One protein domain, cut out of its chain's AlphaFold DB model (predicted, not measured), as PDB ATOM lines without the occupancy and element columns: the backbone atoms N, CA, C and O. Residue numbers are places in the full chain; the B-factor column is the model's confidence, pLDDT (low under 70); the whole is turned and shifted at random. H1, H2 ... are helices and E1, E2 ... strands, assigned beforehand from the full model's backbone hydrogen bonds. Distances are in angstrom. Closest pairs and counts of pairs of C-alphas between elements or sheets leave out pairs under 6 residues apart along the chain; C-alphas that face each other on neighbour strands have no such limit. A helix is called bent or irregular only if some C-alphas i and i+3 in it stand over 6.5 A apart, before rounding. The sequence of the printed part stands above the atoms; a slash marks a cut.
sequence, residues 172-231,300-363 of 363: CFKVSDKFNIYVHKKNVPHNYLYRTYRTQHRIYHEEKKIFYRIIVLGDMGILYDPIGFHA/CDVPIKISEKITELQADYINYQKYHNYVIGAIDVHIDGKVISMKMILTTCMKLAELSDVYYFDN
ATOM      1  N   CYS A 172     132.039 109.938 255.672       94.44
ATOM      2  CA  CYS A 172     131.518 108.623 255.283       94.44
ATOM      3  C   CYS A 172     130.164 108.698 254.577       94.44
ATOM      4  O   CYS A 172     129.385 109.616 254.802       94.44
ATOM      5  N   PHE A 173     129.856 107.706 253.746       92.94
ATOM      6  CA  PHE A 173     128.587 107.599 253.026       92.94
ATOM      7  C   PHE A 173     128.034 106.171 253.114       92.94
ATOM      8  O   PHE A 173     128.779 105.218 253.360       92.94
ATOM      9  N   LYS A 174     126.725 105.999 252.904       89.88
ATOM     10  CA  LYS A 174     126.121 104.667 252.735       89.88
ATOM     11  C   LYS A 174     126.303 104.209 251.293       89.88
ATOM     12  O   LYS A 174     125.957 104.951 250.377       89.88
ATOM     13  N   VAL A 175     126.832 103.005 251.092       86.00
ATOM     14  CA  VAL A 175     126.935 102.414 249.749       86.00
ATOM     15  C   VAL A 175     125.523 102.207 249.191       86.00
ATOM     16  O   VAL A 175     124.602 101.871 249.935       86.00
ATOM     17  N   SER A 176     125.352 102.451 247.895       79.50
ATOM     18  CA  SER A 176     124.087 102.297 247.182       79.50
ATOM     19  C   SER A 176     124.350 101.657 245.828       79.50
ATOM     20  O   SER A 176     125.282 102.056 245.130       79.50
ATOM     21  N   ASP A 177     123.479 100.730 245.440       73.94
ATOM     22  CA  ASP A 177     123.577  99.925 244.213       73.94
ATOM     23  C   ASP A 177     123.475 100.765 242.921       73.94
ATOM     24  O   ASP A 177     123.682 100.264 241.821       73.94
ATOM     25  N   LYS A 178     123.214 102.075 243.052       71.44
ATOM     26  CA  LYS A 178     123.357 103.080 241.986       71.44
ATOM     27  C   LYS A 178     124.776 103.166 241.410       71.44
ATOM     28  O   LYS A 178     124.929 103.603 240.274       71.44
ATOM     29  N   PHE A 179     125.806 102.811 242.185       68.31
ATOM     30  CA  PHE A 179     127.206 102.934 241.778       68.31
ATOM     31  C   PHE A 179     127.981 101.639 242.052       68.31
ATOM     32  O   PHE A 179     128.150 101.242 243.204       68.31
ATOM     33  N   ASN A 180     128.553 101.035 241.008       68.25
ATOM     34  CA  ASN A 180     129.528  99.950 241.144       68.25
ATOM     35  C   ASN A 180     130.886 100.526 241.585       68.25
ATOM     36  O   ASN A 180     131.765 100.789 240.766       68.25
ATOM     37  N   ILE A 181     131.050 100.782 242.888       70.25
ATOM     38  CA  ILE A 181     132.223 101.486 243.431       70.25
ATOM     39  C   ILE A 181     133.472 100.588 243.425       70.25
ATOM     40  O   ILE A 181     133.828  99.966 244.427       70.25
ATOM     41  N   TYR A 182     134.188 100.568 242.299       67.31
ATOM     42  CA  TYR A 182     135.534 100.000 242.201       67.31
ATOM     43  C   TYR A 182     136.504 100.734 243.146       67.31
ATOM     44  O   TYR A 182     136.912 101.866 242.875       67.31
ATOM     45  N   VAL A 183     136.864 100.081 244.254       63.81
ATOM     46  CA  VAL A 183     137.884 100.524 245.218       63.81
ATOM     47  C   VAL A 183     139.144  99.667 245.110       63.81
ATOM     48  O   VAL A 183     139.070  98.467 244.841       63.81
ATOM     49  N   HIS A 184     140.311 100.266 245.359       54.88
ATOM     50  CA  HIS A 184     141.587  99.542 245.383       54.88
ATOM     51  C   HIS A 184     141.596  98.453 246.460       54.88
ATOM     52  O   HIS A 184     141.082  98.649 247.566       54.88
ATOM     53  N   LYS A 185     142.236  97.310 246.176       45.44
ATOM     54  CA  LYS A 185     142.421  96.272 247.199       45.44
ATOM     55  C   LYS A 185     143.383  96.766 248.288       45.44
ATOM     56  O   LYS A 185     144.462  97.289 248.031       45.44
ATOM     57  N   LYS A 186     142.949  96.549 249.526       42.09
ATOM     58  CA  LYS A 186     143.353  97.192 250.792       42.09
ATOM     59  C   LYS A 186     144.828  97.052 251.222       42.09
ATOM     60  O   LYS A 186     145.200  97.649 252.227       42.09
ATOM     61  N   ASN A 187     145.634  96.276 250.495       39.34
ATOM     62  CA  ASN A 187     146.965  95.810 250.911       39.34
ATOM     63  C   ASN A 187     148.082  96.159 249.897       39.34
ATOM     64  O   ASN A 187     149.160  95.575 249.955       39.34
ATOM     65  N   VAL A 188     147.833  97.055 248.934       41.19
ATOM     66  CA  VAL A 188     148.830  97.452 247.921       41.19
ATOM     67  C   VAL A 188     149.651  98.649 248.433       41.19
ATOM     68  O   VAL A 188     149.049  99.681 248.738       41.19
ATOM     69  N   PRO A 189     150.997  98.563 248.521       38.84
ATOM     70  CA  PRO A 189     151.837  99.685 248.948       38.84
ATOM     71  C   PRO A 189     151.680 100.917 248.050       38.84
ATOM     72  O   PRO A 189     151.470 100.786 246.842       38.84
ATOM     73  N   HIS A 190     151.863 102.120 248.611       37.16
ATOM     74  CA  HIS A 190     151.653 103.390 247.896       37.16
ATOM     75  C   HIS A 190     152.439 103.461 246.565       37.16
ATOM     76  O   HIS A 190     151.924 103.946 245.557       37.16
ATOM     77  N   ASN A 191     153.639 102.871 246.537       42.31
ATOM     78  CA  ASN A 191     154.545 102.844 245.385       42.31
ATOM     79  C   ASN A 191     154.131 101.863 244.263       42.31
ATOM     80  O   ASN A 191     154.754 101.866 243.205       42.31
ATOM     81  N   TYR A 192     153.094 101.042 244.461       38.75
ATOM     82  CA  TYR A 192     152.502 100.192 243.416       38.75
ATOM     83  C   TYR A 192     151.218 100.790 242.817       38.75
ATOM     84  O   TYR A 192     150.906 100.520 241.657       38.75
ATOM     85  N   LEU A 193     150.493 101.635 243.566       40.88
ATOM     86  CA  LEU A 193     149.161 102.138 243.187       40.88
ATOM     87  C   LEU A 193     149.119 102.774 241.787       40.88
ATOM     88  O   LEU A 193     148.175 102.534 241.038       40.88
ATOM     89  N   TYR A 194     150.151 103.543 241.424       43.66
ATOM     90  CA  TYR A 194     150.224 104.248 240.139       43.66
ATOM     91  C   TYR A 194     150.587 103.339 238.947       43.66
ATOM     92  O   TYR A 194     150.244 103.660 237.815       43.66
ATOM     93  N   ARG A 195     151.234 102.182 239.175       42.12
ATOM     94  CA  ARG A 195     151.585 101.230 238.099       42.12
ATOM     95  C   ARG A 195     150.489 100.197 237.833       42.12
ATOM     96  O   ARG A 195     150.355  99.734 236.705       42.12
ATOM     97  N   THR A 196     149.727  99.802 238.857       42.75
ATOM     98  CA  THR A 196     148.839  98.626 238.779       42.75
ATOM     99  C   THR A 196     147.412  98.934 238.308       42.75
ATOM    100  O   THR A 196     146.783  98.060 237.715       42.75
ATOM    101  N   TYR A 197     146.884 100.145 238.527       53.50
ATOM    102  CA  TYR A 197     145.464 100.443 238.285       53.50
ATOM    103  C   TYR A 197     145.253 101.657 237.374       53.50
ATOM    104  O   TYR A 197     145.463 102.802 237.770       53.50
ATOM    105  N   ARG A 198     144.760 101.406 236.150       62.84
ATOM    106  CA  ARG A 198     144.441 102.456 235.164       62.84
ATOM    107  C   ARG A 198     143.209 103.297 235.517       62.84
ATOM    108  O   ARG A 198     143.046 104.367 234.939       62.84
ATOM    109  N   THR A 199     142.358 102.837 236.439       68.50
ATOM    110  CA  THR A 199     141.056 103.441 236.771       68.50
ATOM    111  C   THR A 199     140.724 103.241 238.256       68.50
ATOM    112  O   THR A 199     141.043 102.195 238.817       68.50
ATOM    113  N   GLN A 200     140.094 104.231 238.898       78.81
ATOM    114  CA  GLN A 200     139.676 104.212 240.308       78.81
ATOM    115  C   GLN A 200     138.471 105.135 240.566       78.81
ATOM    116  O   GLN A 200     138.287 106.114 239.842       78.81
ATOM    117  N   HIS A 201     137.710 104.894 241.640       83.25
ATOM    118  CA  HIS A 201     136.729 105.862 242.145       83.25
ATOM    119  C   HIS A 201     137.298 106.774 243.246       83.25
ATOM    120  O   HIS A 201     137.981 106.314 244.165       83.25
ATOM    121  N   ARG A 202     136.968 108.069 243.174       88.44
ATOM    122  CA  ARG A 202     137.270 109.111 244.177       88.44
ATOM    123  C   ARG A 202     136.005 109.931 244.459       88.44
ATOM    124  O   ARG A 202     135.133 110.024 243.598       88.44
ATOM    125  N   ILE A 203     135.918 110.574 245.625       91.81
ATOM    126  CA  ILE A 203     134.892 111.602 245.891       91.81
ATOM    127  C   ILE A 203     135.528 112.986 245.830       91.81
ATOM    128  O   ILE A 203     136.524 113.229 246.507       91.81
ATOM    129  N   TYR A 204     134.945 113.898 245.055       92.75
ATOM    130  CA  TYR A 204     135.409 115.278 244.923       92.75
ATOM    131  C   TYR A 204     134.565 116.247 245.757       92.75
ATOM    132  O   TYR A 204     133.345 116.347 245.589       92.75
ATOM    133  N   HIS A 205     135.239 116.988 246.637       93.31
ATOM    134  CA  HIS A 205     134.662 118.035 247.475       93.31
ATOM    135  C   HIS A 205     134.958 119.398 246.845       93.31
ATOM    136  O   HIS A 205     136.037 119.967 247.012       93.31
ATOM    137  N   GLU A 206     133.972 119.919 246.120       90.12
ATOM    138  CA  GLU A 206     134.139 121.028 245.176       90.12
ATOM    139  C   GLU A 206     134.618 122.339 245.812       90.12
ATOM    140  O   GLU A 206     135.585 122.926 245.330       90.12
ATOM    141  N   GLU A 207     134.025 122.746 246.938       90.75
ATOM    142  CA  GLU A 207     134.419 123.950 247.694       90.75
ATOM    143  C   GLU A 207     135.907 123.956 248.082       90.75
ATOM    144  O   GLU A 207     136.574 124.986 248.012       90.75
ATOM    145  N   LYS A 208     136.432 122.791 248.488       89.81
ATOM    146  CA  LYS A 208     137.813 122.620 248.964       89.81
ATOM    147  C   LYS A 208     138.789 122.220 247.855       89.81
ATOM    148  O   LYS A 208     139.991 122.229 248.093       89.81
ATOM    149  N   LYS A 209     138.288 121.857 246.668       89.44
ATOM    150  CA  LYS A 209     139.063 121.346 245.520       89.44
ATOM    151  C   LYS A 209     139.976 120.158 245.876       89.44
ATOM    152  O   LYS A 209     141.092 120.043 245.368       89.44
ATOM    153  N   ILE A 210     139.480 119.272 246.743       90.94
ATOM    154  CA  ILE A 210     140.152 118.034 247.165       90.94
ATOM    155  C   ILE A 210     139.395 116.802 246.669       90.94
ATOM    156  O   ILE A 210     138.160 116.790 246.614       90.94
ATOM    157  N   PHE A 211     140.141 115.744 246.367       90.00
ATOM    158  CA  PHE A 211     139.623 114.404 246.132       90.00
ATOM    159  C   PHE A 211     139.966 113.496 247.314       90.00
ATOM    160  O   PHE A 211     141.129 113.382 247.696       90.00
ATOM    161  N   TYR A 212     138.978 112.773 247.824       91.25
ATOM    162  CA  TYR A 212     139.179 111.682 248.770       91.25
ATOM    163  C   TYR A 212     139.303 110.340 248.044       91.25
ATOM    164  O   TYR A 212     138.573 110.074 247.081       91.25
ATOM    165  N   ARG A 213     140.164 109.457 248.556       86.44
ATOM    166  CA  ARG A 213     140.131 108.019 248.251       86.44
ATOM    167  C   ARG A 213     138.970 107.357 249.003       86.44
ATOM    168  O   ARG A 213     138.559 107.818 250.067       86.44
ATOM    169  N   ILE A 214     138.439 106.271 248.442       86.69
ATOM    170  CA  ILE A 214     137.298 105.528 248.995       86.69
ATOM    171  C   ILE A 214     137.761 104.150 249.474       86.69
ATOM    172  O   ILE A 214     138.416 103.423 248.731       86.69
ATOM    173  N   ILE A 215     137.357 103.751 250.682       85.56
ATOM    174  CA  ILE A 215     137.402 102.353 251.130       85.56
ATOM    175  C   ILE A 215     136.008 101.889 251.562       85.56
ATOM    176  O   ILE A 215     135.392 102.458 252.462       85.56
ATOM    177  N   VAL A 216     135.508 100.835 250.916       84.94
ATOM    178  CA  VAL A 216     134.220 100.207 251.247       84.94
ATOM    179  C   VAL A 216     134.411  99.180 252.365       84.94
ATOM    180  O   VAL A 216     135.284  98.314 252.303       84.94
ATOM    181  N   LEU A 217     133.585  99.280 253.406       83.69
ATOM    182  CA  LEU A 217     133.596  98.429 254.597       83.69
ATOM    183  C   LEU A 217     132.176  97.899 254.861       83.69
ATOM    184  O   LEU A 217     131.529  98.219 255.864       83.69
ATOM    185  N   GLY A 218     131.697  97.087 253.915       81.19
ATOM    186  CA  GLY A 218     130.324  96.589 253.852       81.19
ATOM    187  C   GLY A 218     129.377  97.640 253.272       81.19
ATOM    188  O   GLY A 218     129.617  98.174 252.200       81.19
ATOM    189  N   ASP A 219     128.331  97.967 254.024       83.81
ATOM    190  CA  ASP A 219     127.304  98.977 253.714       83.81
ATOM    191  C   ASP A 219     127.785 100.445 253.793       83.81
ATOM    192  O   ASP A 219     127.014 101.367 253.524       83.81
ATOM    193  N   MET A 220     129.049 100.685 254.153       87.94
ATOM    194  CA  MET A 220     129.614 102.022 254.367       87.94
ATOM    195  C   MET A 220     130.857 102.254 253.510       87.94
ATOM    196  O   MET A 220     131.809 101.474 253.576       87.94
ATOM    197  N   GLY A 221     130.883 103.367 252.781       90.06
ATOM    198  CA  GLY A 221     132.096 103.929 252.197       90.06
ATOM    199  C   GLY A 221     132.726 104.941 253.150       90.06
ATOM    200  O   GLY A 221     132.038 105.816 253.676       90.06
ATOM    201  N   ILE A 222     134.030 104.817 253.388       92.56
ATOM    202  CA  ILE A 222     134.825 105.763 254.176       92.56
ATOM    203  C   ILE A 222     135.721 106.558 253.234       92.56
ATOM    204  O   ILE A 222     136.354 105.979 252.348       92.56
ATOM    205  N   LEU A 223     135.766 107.870 253.445       92.88
ATOM    206  CA  LEU A 223     136.651 108.778 252.734       92.88
ATOM    207  C   LEU A 223     137.908 109.031 253.559       92.88
ATOM    208  O   LEU A 223     137.829 109.313 254.754       92.88
ATOM    209  N   TYR A 224     139.056 108.933 252.906       88.81
ATOM    210  CA  TYR A 224     140.378 109.134 253.492       88.81
ATOM    211  C   TYR A 224     141.323 109.697 252.419       88.81
ATOM    212  O   TYR A 224     140.923 109.839 251.262       88.81
ATOM    213  N   ASP A 225     142.549 110.034 252.802       84.88
ATOM    214  CA  ASP A 225     143.613 110.574 251.954       84.88
ATOM    215  C   ASP A 225     143.133 111.780 251.111       84.88
ATOM    216  O   ASP A 225     142.947 111.665 249.893       84.88
ATOM    217  N   PRO A 226     142.807 112.919 251.766       86.81
ATOM    218  CA  PRO A 226     142.307 114.126 251.110       86.81
ATOM    219  C   PRO A 226     143.411 114.813 250.298       86.81
ATOM    220  O   PRO A 226     144.126 115.688 250.787       86.81
ATOM    221  N   ILE A 227     143.519 114.435 249.028       81.88
ATOM    222  CA  ILE A 227     144.535 114.929 248.098       81.88
ATOM    223  C   ILE A 227     143.989 116.150 247.347       81.88
ATOM    224  O   ILE A 227     142.923 116.090 246.727       81.88
ATOM    225  N   GLY A 228     144.715 117.267 247.401       80.75
ATOM    226  CA  GLY A 228     144.408 118.471 246.626       80.75
ATOM    227  C   GLY A 228     144.638 118.283 245.126       80.75
ATOM    228  O   GLY A 228     145.346 117.376 244.702       80.75
ATOM    229  N   PHE A 229     144.036 119.147 244.313       75.12
ATOM    230  CA  PHE A 229     144.214 119.096 242.863       75.12
ATOM    231  C   PHE A 229     145.670 119.389 242.449       75.12
ATOM    232  O   PHE A 229     146.173 120.487 242.701       75.12
ATOM    233  N   HIS A 230     146.329 118.464 241.743       74.25
ATOM    234  CA  HIS A 230     147.682 118.669 241.228       74.25
ATOM    235  C   HIS A 230     147.649 119.167 239.777       74.25
ATOM    236  O   HIS A 230     147.280 118.455 238.841       74.25
ATOM    237  N   ALA A 231     148.069 120.419 239.577       66.94
ATOM    238  CA  ALA A 231     148.348 120.944 238.244       66.94
ATOM    239  C   ALA A 231     149.512 120.181 237.582       66.94
ATOM    240  O   ALA A 231     150.326 119.562 238.270       66.94
ATOM    241  N   CYS A 300     135.550  91.932 233.700       37.59
ATOM    242  CA  CYS A 300     134.761  93.079 234.152       37.59
ATOM    243  C   CYS A 300     133.355  93.040 233.553       37.59
ATOM    244  O   CYS A 300     132.959  93.925 232.798       37.59
ATOM    245  N   ASP A 301     132.600  92.017 233.938       32.19
ATOM    246  CA  ASP A 301     131.221  91.827 233.499       32.19
ATOM    247  C   ASP A 301     130.298  92.837 234.193       32.19
ATOM    248  O   ASP A 301     129.858  92.638 235.323       32.19
ATOM    249  N   VAL A 302     130.072  93.971 233.527       36.62
ATOM    250  CA  VAL A 302     128.806  94.727 233.437       36.62
ATOM    251  C   VAL A 302     129.101  96.016 232.657       36.62
ATOM    252  O   VAL A 302     129.968  96.791 233.075       36.62
ATOM    253  N   PRO A 303     128.371  96.316 231.565       37.34
ATOM    254  CA  PRO A 303     128.532  97.584 230.868       37.34
ATOM    255  C   PRO A 303     128.086  98.738 231.770       37.34
ATOM    256  O   PRO A 303     126.971  98.741 232.303       37.34
ATOM    257  N   ILE A 304     128.936  99.759 231.911       44.62
ATOM    258  CA  ILE A 304     128.547 101.011 232.563       44.62
ATOM    259  C   ILE A 304     127.427 101.628 231.716       44.62
ATOM    260  O   ILE A 304     127.672 102.085 230.600       44.62
ATOM    261  N   LYS A 305     126.195 101.666 232.238       43.12
ATOM    262  CA  LYS A 305     125.084 102.387 231.600       43.12
ATOM    263  C   LYS A 305     125.304 103.894 231.731       43.12
ATOM    264  O   LYS A 305     124.743 104.550 232.603       43.12
ATOM    265  N   ILE A 306     126.139 104.431 230.845       48.56
ATOM    266  CA  ILE A 306     126.369 105.863 230.655       48.56
ATOM    267  C   ILE A 306     125.106 106.459 230.012       48.56
ATOM    268  O   ILE A 306     125.013 106.608 228.798       48.56
ATOM    269  N   SER A 307     124.096 106.741 230.838       39.75
ATOM    270  CA  SER A 307     122.812 107.326 230.422       39.75
ATOM    271  C   SER A 307     122.654 108.803 230.799       39.75
ATOM    272  O   SER A 307     121.605 109.388 230.548       39.75
ATOM    273  N   GLU A 308     123.679 109.412 231.396       50.66
ATOM    274  CA  GLU A 308     123.708 110.831 231.759       50.66
ATOM    275  C   GLU A 308     124.913 111.547 231.135       50.66
ATOM    276  O   GLU A 308     125.905 110.935 230.730       50.66
ATOM    277  N   LYS A 309     124.817 112.877 231.052       59.75
ATOM    278  CA  LYS A 309     125.806 113.761 230.425       59.75
ATOM    279  C   LYS A 309     127.078 113.858 231.281       59.75
ATOM    280  O   LYS A 309     127.243 114.808 232.050       59.75
ATOM    281  N   ILE A 310     127.973 112.878 231.136       72.06
ATOM    282  CA  ILE A 310     129.267 112.855 231.832       72.06
ATOM    283  C   ILE A 310     130.001 114.182 231.623       72.06
ATOM    284  O   ILE A 310     130.168 114.667 230.505       72.06
ATOM    285  N   THR A 311     130.444 114.760 232.737       84.19
ATOM    286  CA  THR A 311     131.214 116.004 232.766       84.19
ATOM    287  C   THR A 311     132.660 115.675 233.112       84.19
ATOM    288  O   THR A 311     132.932 115.168 234.201       84.19
ATOM    289  N   GLU A 312     133.591 115.952 232.199       86.06
ATOM    290  CA  GLU A 312     135.027 115.879 232.491       86.06
ATOM    291  C   GLU A 312     135.433 117.097 233.340       86.06
ATOM    292  O   GLU A 312     135.194 118.245 232.965       86.06
ATOM    293  N   LEU A 313     136.013 116.845 234.514       86.06
ATOM    294  CA  LEU A 313     136.700 117.849 235.325       86.06
ATOM    295  C   LEU A 313     138.124 118.057 234.797       86.06
ATOM    296  O   LEU A 313     138.632 117.286 233.985       86.06
ATOM    297  N   GLN A 314     138.815 119.072 235.316       86.12
ATOM    298  CA  GLN A 314     140.232 119.278 235.028       86.12
ATOM    299  C   GLN A 314     141.048 117.984 235.266       86.12
ATOM    300  O   GLN A 314     140.807 117.231 236.217       86.12
ATOM    301  N   ALA A 315     142.028 117.730 234.395       84.12
ATOM    302  CA  ALA A 315     142.914 116.575 234.503       84.12
ATOM    303  C   ALA A 315     143.977 116.772 235.599       84.12
ATOM    304  O   ALA A 315     144.689 117.780 235.604       84.12
ATOM    305  N   ASP A 316     144.045 115.809 236.516       83.50
ATOM    306  CA  ASP A 316     144.906 115.779 237.708       83.50
ATOM    307  C   ASP A 316     146.236 115.075 237.373       83.50
ATOM    308  O   ASP A 316     146.294 114.271 236.438       83.50
ATOM    309  N   TYR A 317     147.309 115.363 238.109       81.12
ATOM    310  CA  TYR A 317     148.631 114.768 237.874       81.12
ATOM    311  C   TYR A 317     149.142 114.035 239.114       81.12
ATOM    312  O   TYR A 317     149.525 114.650 240.104       81.12
ATOM    313  N   ILE A 318     149.204 112.705 239.037       74.12
ATOM    314  CA  ILE A 318     149.643 111.838 240.135       74.12
ATOM    315  C   ILE A 318     150.907 111.118 239.671       74.12
ATOM    316  O   ILE A 318     150.887 110.423 238.659       74.12
ATOM    317  N   ASN A 319     152.018 111.298 240.392       70.62
ATOM    318  CA  ASN A 319     153.333 110.727 240.063       70.62
ATOM    319  C   ASN A 319     153.742 110.968 238.593       70.62
ATOM    320  O   ASN A 319     154.098 110.039 237.873       70.62
ATOM    321  N   TYR A 320     153.647 112.226 238.144       75.12
ATOM    322  CA  TYR A 320     153.889 112.704 236.766       75.12
ATOM    323  C   TYR A 320     152.934 112.167 235.681       75.12
ATOM    324  O   TYR A 320     152.856 112.751 234.598       75.12
ATOM    325  N   GLN A 321     152.141 111.132 235.966       76.94
ATOM    326  CA  GLN A 321     151.120 110.607 235.067       76.94
ATOM    327  C   GLN A 321     149.856 111.480 235.101       76.94
ATOM    328  O   GLN A 321     149.371 111.878 236.161       76.94
ATOM    329  N   LYS A 322     149.310 111.776 233.916       84.00
ATOM    330  CA  LYS A 322     148.049 112.508 233.757       84.00
ATOM    331  C   LYS A 322     146.862 111.576 234.007       84.00
ATOM    332  O   LYS A 322     146.793 110.501 233.410       84.00
ATOM    333  N   TYR A 323     145.895 112.034 234.793       84.94
ATOM    334  CA  TYR A 323     144.614 111.372 235.007       84.94
ATOM    335  C   TYR A 323     143.446 112.269 234.581       84.94
ATOM    336  O   TYR A 323     143.345 113.432 234.969       84.94
ATOM    337  N   HIS A 324     142.546 111.707 233.785       85.94
ATOM    338  CA  HIS A 324     141.244 112.266 233.452       85.94
ATOM    339  C   HIS A 324     140.248 111.973 234.588       85.94
ATOM    340  O   HIS A 324     140.317 110.920 235.224       85.94
ATOM    341  N   ASN A 325     139.340 112.913 234.863       88.06
ATOM    342  CA  ASN A 325     138.415 112.860 235.998       88.06
ATOM    343  C   ASN A 325     136.980 113.078 235.515       88.06
ATOM    344  O   ASN A 325     136.611 114.196 235.168       88.06
ATOM    345  N   TYR A 326     136.159 112.035 235.521       87.56
ATOM    346  CA  TYR A 326     134.791 112.083 235.008       87.56
ATOM    347  C   TYR A 326     133.775 112.094 236.151       87.56
ATOM    348  O   TYR A 326     133.773 111.185 236.979       87.56
ATOM    349  N   VAL A 327     132.896 113.101 236.201       89.69
ATOM    350  CA  VAL A 327     131.736 113.089 237.107       89.69
ATOM    351  C   VAL A 327     130.744 112.048 236.601       89.69
ATOM    352  O   VAL A 327     130.231 112.183 235.489       89.69
ATOM    353  N   ILE A 328     130.467 111.040 237.429       84.94
ATOM    354  CA  ILE A 328     129.516 109.954 237.129       84.94
ATOM    355  C   ILE A 328     128.270 109.975 238.030       84.94
ATOM    356  O   ILE A 328     127.420 109.097 237.927       84.94
ATOM    357  N   GLY A 329     128.165 110.950 238.938       86.69
ATOM    358  CA  GLY A 329     126.995 111.149 239.793       86.69
ATOM    359  C   GLY A 329     127.296 111.975 241.044       86.69
ATOM    360  O   GLY A 329     128.393 112.516 241.207       86.69
ATOM    361  N   ALA A 330     126.318 112.043 241.947       90.44
ATOM    362  CA  ALA A 330     126.439 112.659 243.267       90.44
ATOM    363  C   ALA A 330     126.171 111.635 244.383       90.44
ATOM    364  O   ALA A 330     125.439 110.663 244.183       90.44
ATOM    365  N   ILE A 331     126.768 111.852 245.556       91.75
ATOM    366  CA  ILE A 331     126.612 110.996 246.733       91.75
ATOM    367  C   ILE A 331     126.592 111.824 248.020       91.75
ATOM    368  O   ILE A 331     127.354 112.781 248.169       91.75
ATOM    369  N   ASP A 332     125.735 111.440 248.962       94.31
ATOM    370  CA  ASP A 332     125.545 112.173 250.211       94.31
ATOM    371  C   ASP A 332     126.527 111.693 251.287       94.31
ATOM    372  O   ASP A 332     126.485 110.546 251.746       94.31
ATOM    373  N   VAL A 333     127.433 112.587 251.683       95.25
ATOM    374  CA  VAL A 333     128.533 112.313 252.610       95.25
ATOM    375  C   VAL A 333     128.237 112.931 253.974       95.25
ATOM    376  O   VAL A 333     128.032 114.137 254.104       95.25
ATOM    377  N   HIS A 334     128.258 112.108 255.017       95.12
ATOM    378  CA  HIS A 334     128.241 112.542 256.407       95.12
ATOM    379  C   HIS A 334     129.622 113.081 256.808       95.12
ATOM    380  O   HIS A 334     130.603 112.338 256.737       95.12
ATOM    381  N   ILE A 335     129.696 114.341 257.252       92.19
ATOM    382  CA  ILE A 335     130.929 115.002 257.724       92.19
ATOM    383  C   ILE A 335     130.634 115.793 258.995       92.19
ATOM    384  O   ILE A 335     129.765 116.663 258.981       92.19
ATOM    385  N   ASP A 336     131.356 115.506 260.084       86.06
ATOM    386  CA  ASP A 336     131.264 116.223 261.368       86.06
ATOM    387  C   ASP A 336     129.796 116.456 261.824       86.06
ATOM    388  O   ASP A 336     129.414 117.516 262.317       86.06
ATOM    389  N   GLY A 337     128.940 115.443 261.612       84.06
ATOM    390  CA  GLY A 337     127.509 115.444 261.954       84.06
ATOM    391  C   GLY A 337     126.550 116.018 260.896       84.06
ATOM    392  O   GLY A 337     125.347 115.787 261.001       84.06
ATOM    393  N   LYS A 338     127.047 116.707 259.864       91.94
ATOM    394  CA  LYS A 338     126.255 117.244 258.740       91.94
ATOM    395  C   LYS A 338     126.199 116.253 257.574       91.94
ATOM    396  O   LYS A 338     126.986 115.312 257.533       91.94
ATOM    397  N   VAL A 339     125.297 116.480 256.618       94.81
ATOM    398  CA  VAL A 339     125.272 115.796 255.312       94.81
ATOM    399  C   VAL A 339     125.621 116.813 254.229       94.81
ATOM    400  O   VAL A 339     125.089 117.920 254.240       94.81
ATOM    401  N   ILE A 340     126.528 116.448 253.325       94.81
ATOM    402  CA  ILE A 340     126.998 117.273 252.210       94.81
ATOM    403  C   ILE A 340     126.986 116.397 250.956       94.81
ATOM    404  O   ILE A 340     127.616 115.341 250.947       94.81
ATOM    405  N   SER A 341     126.286 116.822 249.904       94.44
ATOM    406  CA  SER A 341     126.306 116.098 248.628       94.44
ATOM    407  C   SER A 341     127.604 116.401 247.875       94.44
ATOM    408  O   SER A 341     128.013 117.558 247.769       94.44
ATOM    409  N   MET A 342     128.289 115.364 247.394       95.00
ATOM    410  CA  MET A 342     129.607 115.449 246.754       95.00
ATOM    411  C   MET A 342     129.640 114.676 245.438       95.00
ATOM    412  O   MET A 342     128.855 113.756 245.226       95.00
ATOM    413  N   LYS A 343     130.565 115.032 244.541       92.81
ATOM    414  CA  LYS A 343     130.646 114.430 243.202       92.81
ATOM    415  C   LYS A 343     131.388 113.091 243.263       92.81
ATOM    416  O   LYS A 343     132.524 113.037 243.737       92.81
ATOM    417  N   MET A 344     130.759 112.027 242.766       90.44
ATOM    418  CA  MET A 344     131.396 110.729 242.527       90.44
ATOM    419  C   MET A 344     132.197 110.815 241.226       90.44
ATOM    420  O   MET A 344     131.641 111.155 240.178       90.44
ATOM    421  N   ILE A 345     133.497 110.529 241.303       88.44
ATOM    422  CA  ILE A 345     134.444 110.689 240.198       88.44
ATOM    423  C   ILE A 345     135.026 109.341 239.790       88.44
ATOM    424  O   ILE A 345     135.572 108.615 240.624       88.44
ATOM    425  N   LEU A 346     134.982 109.058 238.491       85.81
ATOM    426  CA  LEU A 346     135.800 108.041 237.844       85.81
ATOM    427  C   LEU A 346     137.119 108.693 237.398       85.81
ATOM    428  O   LEU A 346     137.143 109.490 236.459       85.81
ATOM    429  N   THR A 347     138.214 108.381 238.088       83.44
ATOM    430  CA  THR A 347     139.567 108.865 237.771       83.44
ATOM    431  C   THR A 347     140.309 107.789 236.983       83.44
ATOM    432  O   THR A 347     140.421 106.657 237.451       83.44
ATOM    433  N   THR A 348     140.846 108.117 235.807       81.31
ATOM    434  CA  THR A 348     141.503 107.146 234.912       81.31
ATOM    435  C   THR A 348     142.678 107.755 234.143       81.31
ATOM    436  O   THR A 348     142.703 108.956 233.898       81.31
ATOM    437  N   CYS A 349     143.680 106.953 233.778       77.31
ATOM    438  CA  CYS A 349     144.816 107.401 232.960       77.31
ATOM    439  C   CYS A 349     144.578 107.283 231.441       77.31
ATOM    440  O   CYS A 349     145.492 107.547 230.663       77.31
ATOM    441  N   MET A 350     143.385 106.851 231.024       73.50
ATOM    442  CA  MET A 350     142.935 106.769 229.627       73.50
ATOM    443  C   MET A 350     141.760 107.741 229.432       73.50
ATOM    444  O   MET A 350     141.133 108.151 230.411       73.50
ATOM    445  N   LYS A 351     141.431 108.134 228.199       75.50
ATOM    446  CA  LYS A 351     140.188 108.888 227.946       75.50
ATOM    447  C   LYS A 351     138.974 107.970 228.069       75.50
ATOM    448  O   LYS A 351     139.072 106.766 227.856       75.50
ATOM    449  N   LEU A 352     137.794 108.539 228.315       68.31
ATOM    450  CA  LEU A 352     136.552 107.759 228.385       68.31
ATOM    451  C   LEU A 352     136.251 106.965 227.095       68.31
ATOM    452  O   LEU A 352     135.813 105.825 227.178       68.31
ATOM    453  N   ALA A 353     136.548 107.529 225.920       66.12
ATOM    454  CA  ALA A 353     136.409 106.830 224.634       66.12
ATOM    455  C   ALA A 353     137.422 105.681 224.446       66.12
ATOM    456  O   ALA A 353     137.186 104.773 223.669       66.12
ATOM    457  N   GLU A 354     138.540 105.696 225.175       62.31
ATOM    458  CA  GLU A 354     139.537 104.614 225.178       62.31
ATOM    459  C   GLU A 354     139.183 103.535 226.228       62.31
ATOM    460  O   GLU A 354     139.788 102.468 226.254       62.31
ATOM    461  N   LEU A 355     138.211 103.804 227.115       61.69
ATOM    462  CA  LEU A 355     137.697 102.845 228.098       61.69
ATOM    463  C   LEU A 355     136.587 101.955 227.528       61.69
ATOM    464  O   LEU A 355     136.518 100.792 227.920       61.69
ATOM    465  N   SER A 356     135.744 102.454 226.615       51.62
ATOM    466  CA  SER A 356     134.747 101.620 225.923       51.62
ATOM    467  C   SER A 356     135.422 100.463 225.187       51.62
ATOM    468  O   SER A 356     135.080  99.304 225.402       51.62
ATOM    469  N   ASP A 357     136.464 100.773 224.422       39.38
ATOM    470  CA  ASP A 357     137.131  99.839 223.508       39.38
ATOM    471  C   ASP A 357     137.975  98.774 224.244       39.38
ATOM    472  O   ASP A 357     138.451  97.816 223.641       39.38
ATOM    473  N   VAL A 358     138.166  98.929 225.560       39.31
ATOM    474  CA  VAL A 358     138.903  97.996 226.434       39.31
ATOM    475  C   VAL A 358     137.964  97.086 227.240       39.31
ATOM    476  O   VAL A 358     138.410  96.055 227.747       39.31
ATOM    477  N   TYR A 359     136.679  97.439 227.352       39.69
ATOM    478  CA  TYR A 359     135.687  96.712 228.157       39.69
ATOM    479  C   TYR A 359     134.516  96.120 227.358       39.69
ATOM    480  O   TYR A 359     133.654  95.475 227.950       39.69
ATOM    481  N   TYR A 360     134.517  96.256 226.030       31.58
ATOM    482  CA  TYR A 360     133.727  95.405 225.140       31.58
ATOM    483  C   TYR A 360     134.583  94.242 224.613       31.58
ATOM    484  O   TYR A 360     135.395  94.408 223.708       31.58
ATOM    485  N   PHE A 361     134.357  93.056 225.177       26.06
ATOM    486  CA  PHE A 361     134.435  91.787 224.450       26.06
ATOM    487  C   PHE A 361     133.041  91.145 224.512       26.06
ATOM    488  O   PHE A 361     132.276  91.436 225.431       26.06
ATOM    489  N   ASP A 362     132.683  90.387 223.479       25.42
ATOM    490  CA  ASP A 362     131.284  90.200 223.080       25.42
ATOM    491  C   ASP A 362     130.395  89.333 223.994       25.42
ATOM    492  O   ASP A 362     130.856  88.368 224.598       25.42
ATOM    493  N   ASN A 363     129.108  89.721 223.978       29.28
ATOM    494  CA  ASN A 363     127.849  89.021 224.314       29.28
ATOM    495  C   ASN A 363     127.905  87.652 225.022       29.28
ATOM    496  O   ASN A 363     128.194  86.644 224.338       29.28
TER     497      ASN A 363
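This is residues 172 to 231 and 300 to 363 of the 363 residues of an uncharacterized protein of viral metagenome (UniProt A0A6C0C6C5). A single strongly twisted sheet of seven antiparallel strands is folded back on itself with E2 as the hinge, E1, E4 and E3 facing E7, E6 and E5; short E1 comes round beside long E6, leaving the ring nearly closed there. The turn between E6 and E7 lies at one end of the long axis and the tail after H2 at the other, while H1 is off the sheet. The printed part has 124 residues, in the order E1 H1 E2 E3 E4 E5 E6 E7 H2, and is mostly strand. It is compact, with a radius of gyration of the C-alphas of 14.5 A and spans of 46 by 33 by 31 A.

The sheet runs E1, E4, E3, E2, E7, E6, E5, a folded sheet, bent back into two leaves that face each other. Edge strand E1, residues 172 to 174, is the antiparallel neighbour of E4, residues 220 to 228, with N 173 and O 221 2.9 A apart. E4 forms a hairpin with E3, residues 210 to 216, where N 213 and O 224 are 2.8 A apart. E3 forms a hairpin with E2, residues 199 to 205, where N 212 and O 203 are 2.8 A apart. E2 pairs antiparallel with E7, residues 338 to 348, through N 202 and O 345 at 3.0 A. E7 forms a hairpin with E6, residues 321 to 335, through N 333 and O 340 at 2.9 A. E6 forms a hairpin with edge strand E5, residues 311 to 318, through N 323 and O 316 at 2.8 A. E2 E3 E4 and E5 E6 E7 are meanders, each strand the antiparallel neighbour of the one before. The closest C-alphas of E1 and E6, those of Phe 173 and Val 333, are 4.7 A apart. H1, residues 190 to 196, is not on the sheet and is only just irregular, with C-alphas 191 and 194 6.9 A apart. H2, residues 352 to 359, only grazes the sheet with residues 352 to 355, and is apart from H1. O i to N i+4 pairs are within hydrogen-bond range in 1 of 3 in H1, beside 2 of 4 O i to N i+3 pairs, and 2 of 4 in H2.

E1 begins at C-alpha 172 (131.518, 108.623, 255.283). E2 and E3 each measure 19.2 A, and E4, 23.4 A, bends by 54 degrees at residue 225. E5, 20.3 A, bends by 53 degrees at residue 314; E6, 30.7 A, bends by 94 degrees at residue 332; E7 measures 30.0 A. H2 ends at C-alpha 359 (135.687, 96.712, 228.157).

The C-alphas farthest apart, Gly 337 and Asp 362, are 46.5 A apart. Residues 232 to 299 are not printed, and C-alphas 231 and 300 are 31.3 A apart across this cut. E1 to H1 is a long link of 15 residues. The mean pLDDT of the printed part is 72.5, and 43 residues are under 70, among them 182 to 199, 300 to 309 and 352 to 363.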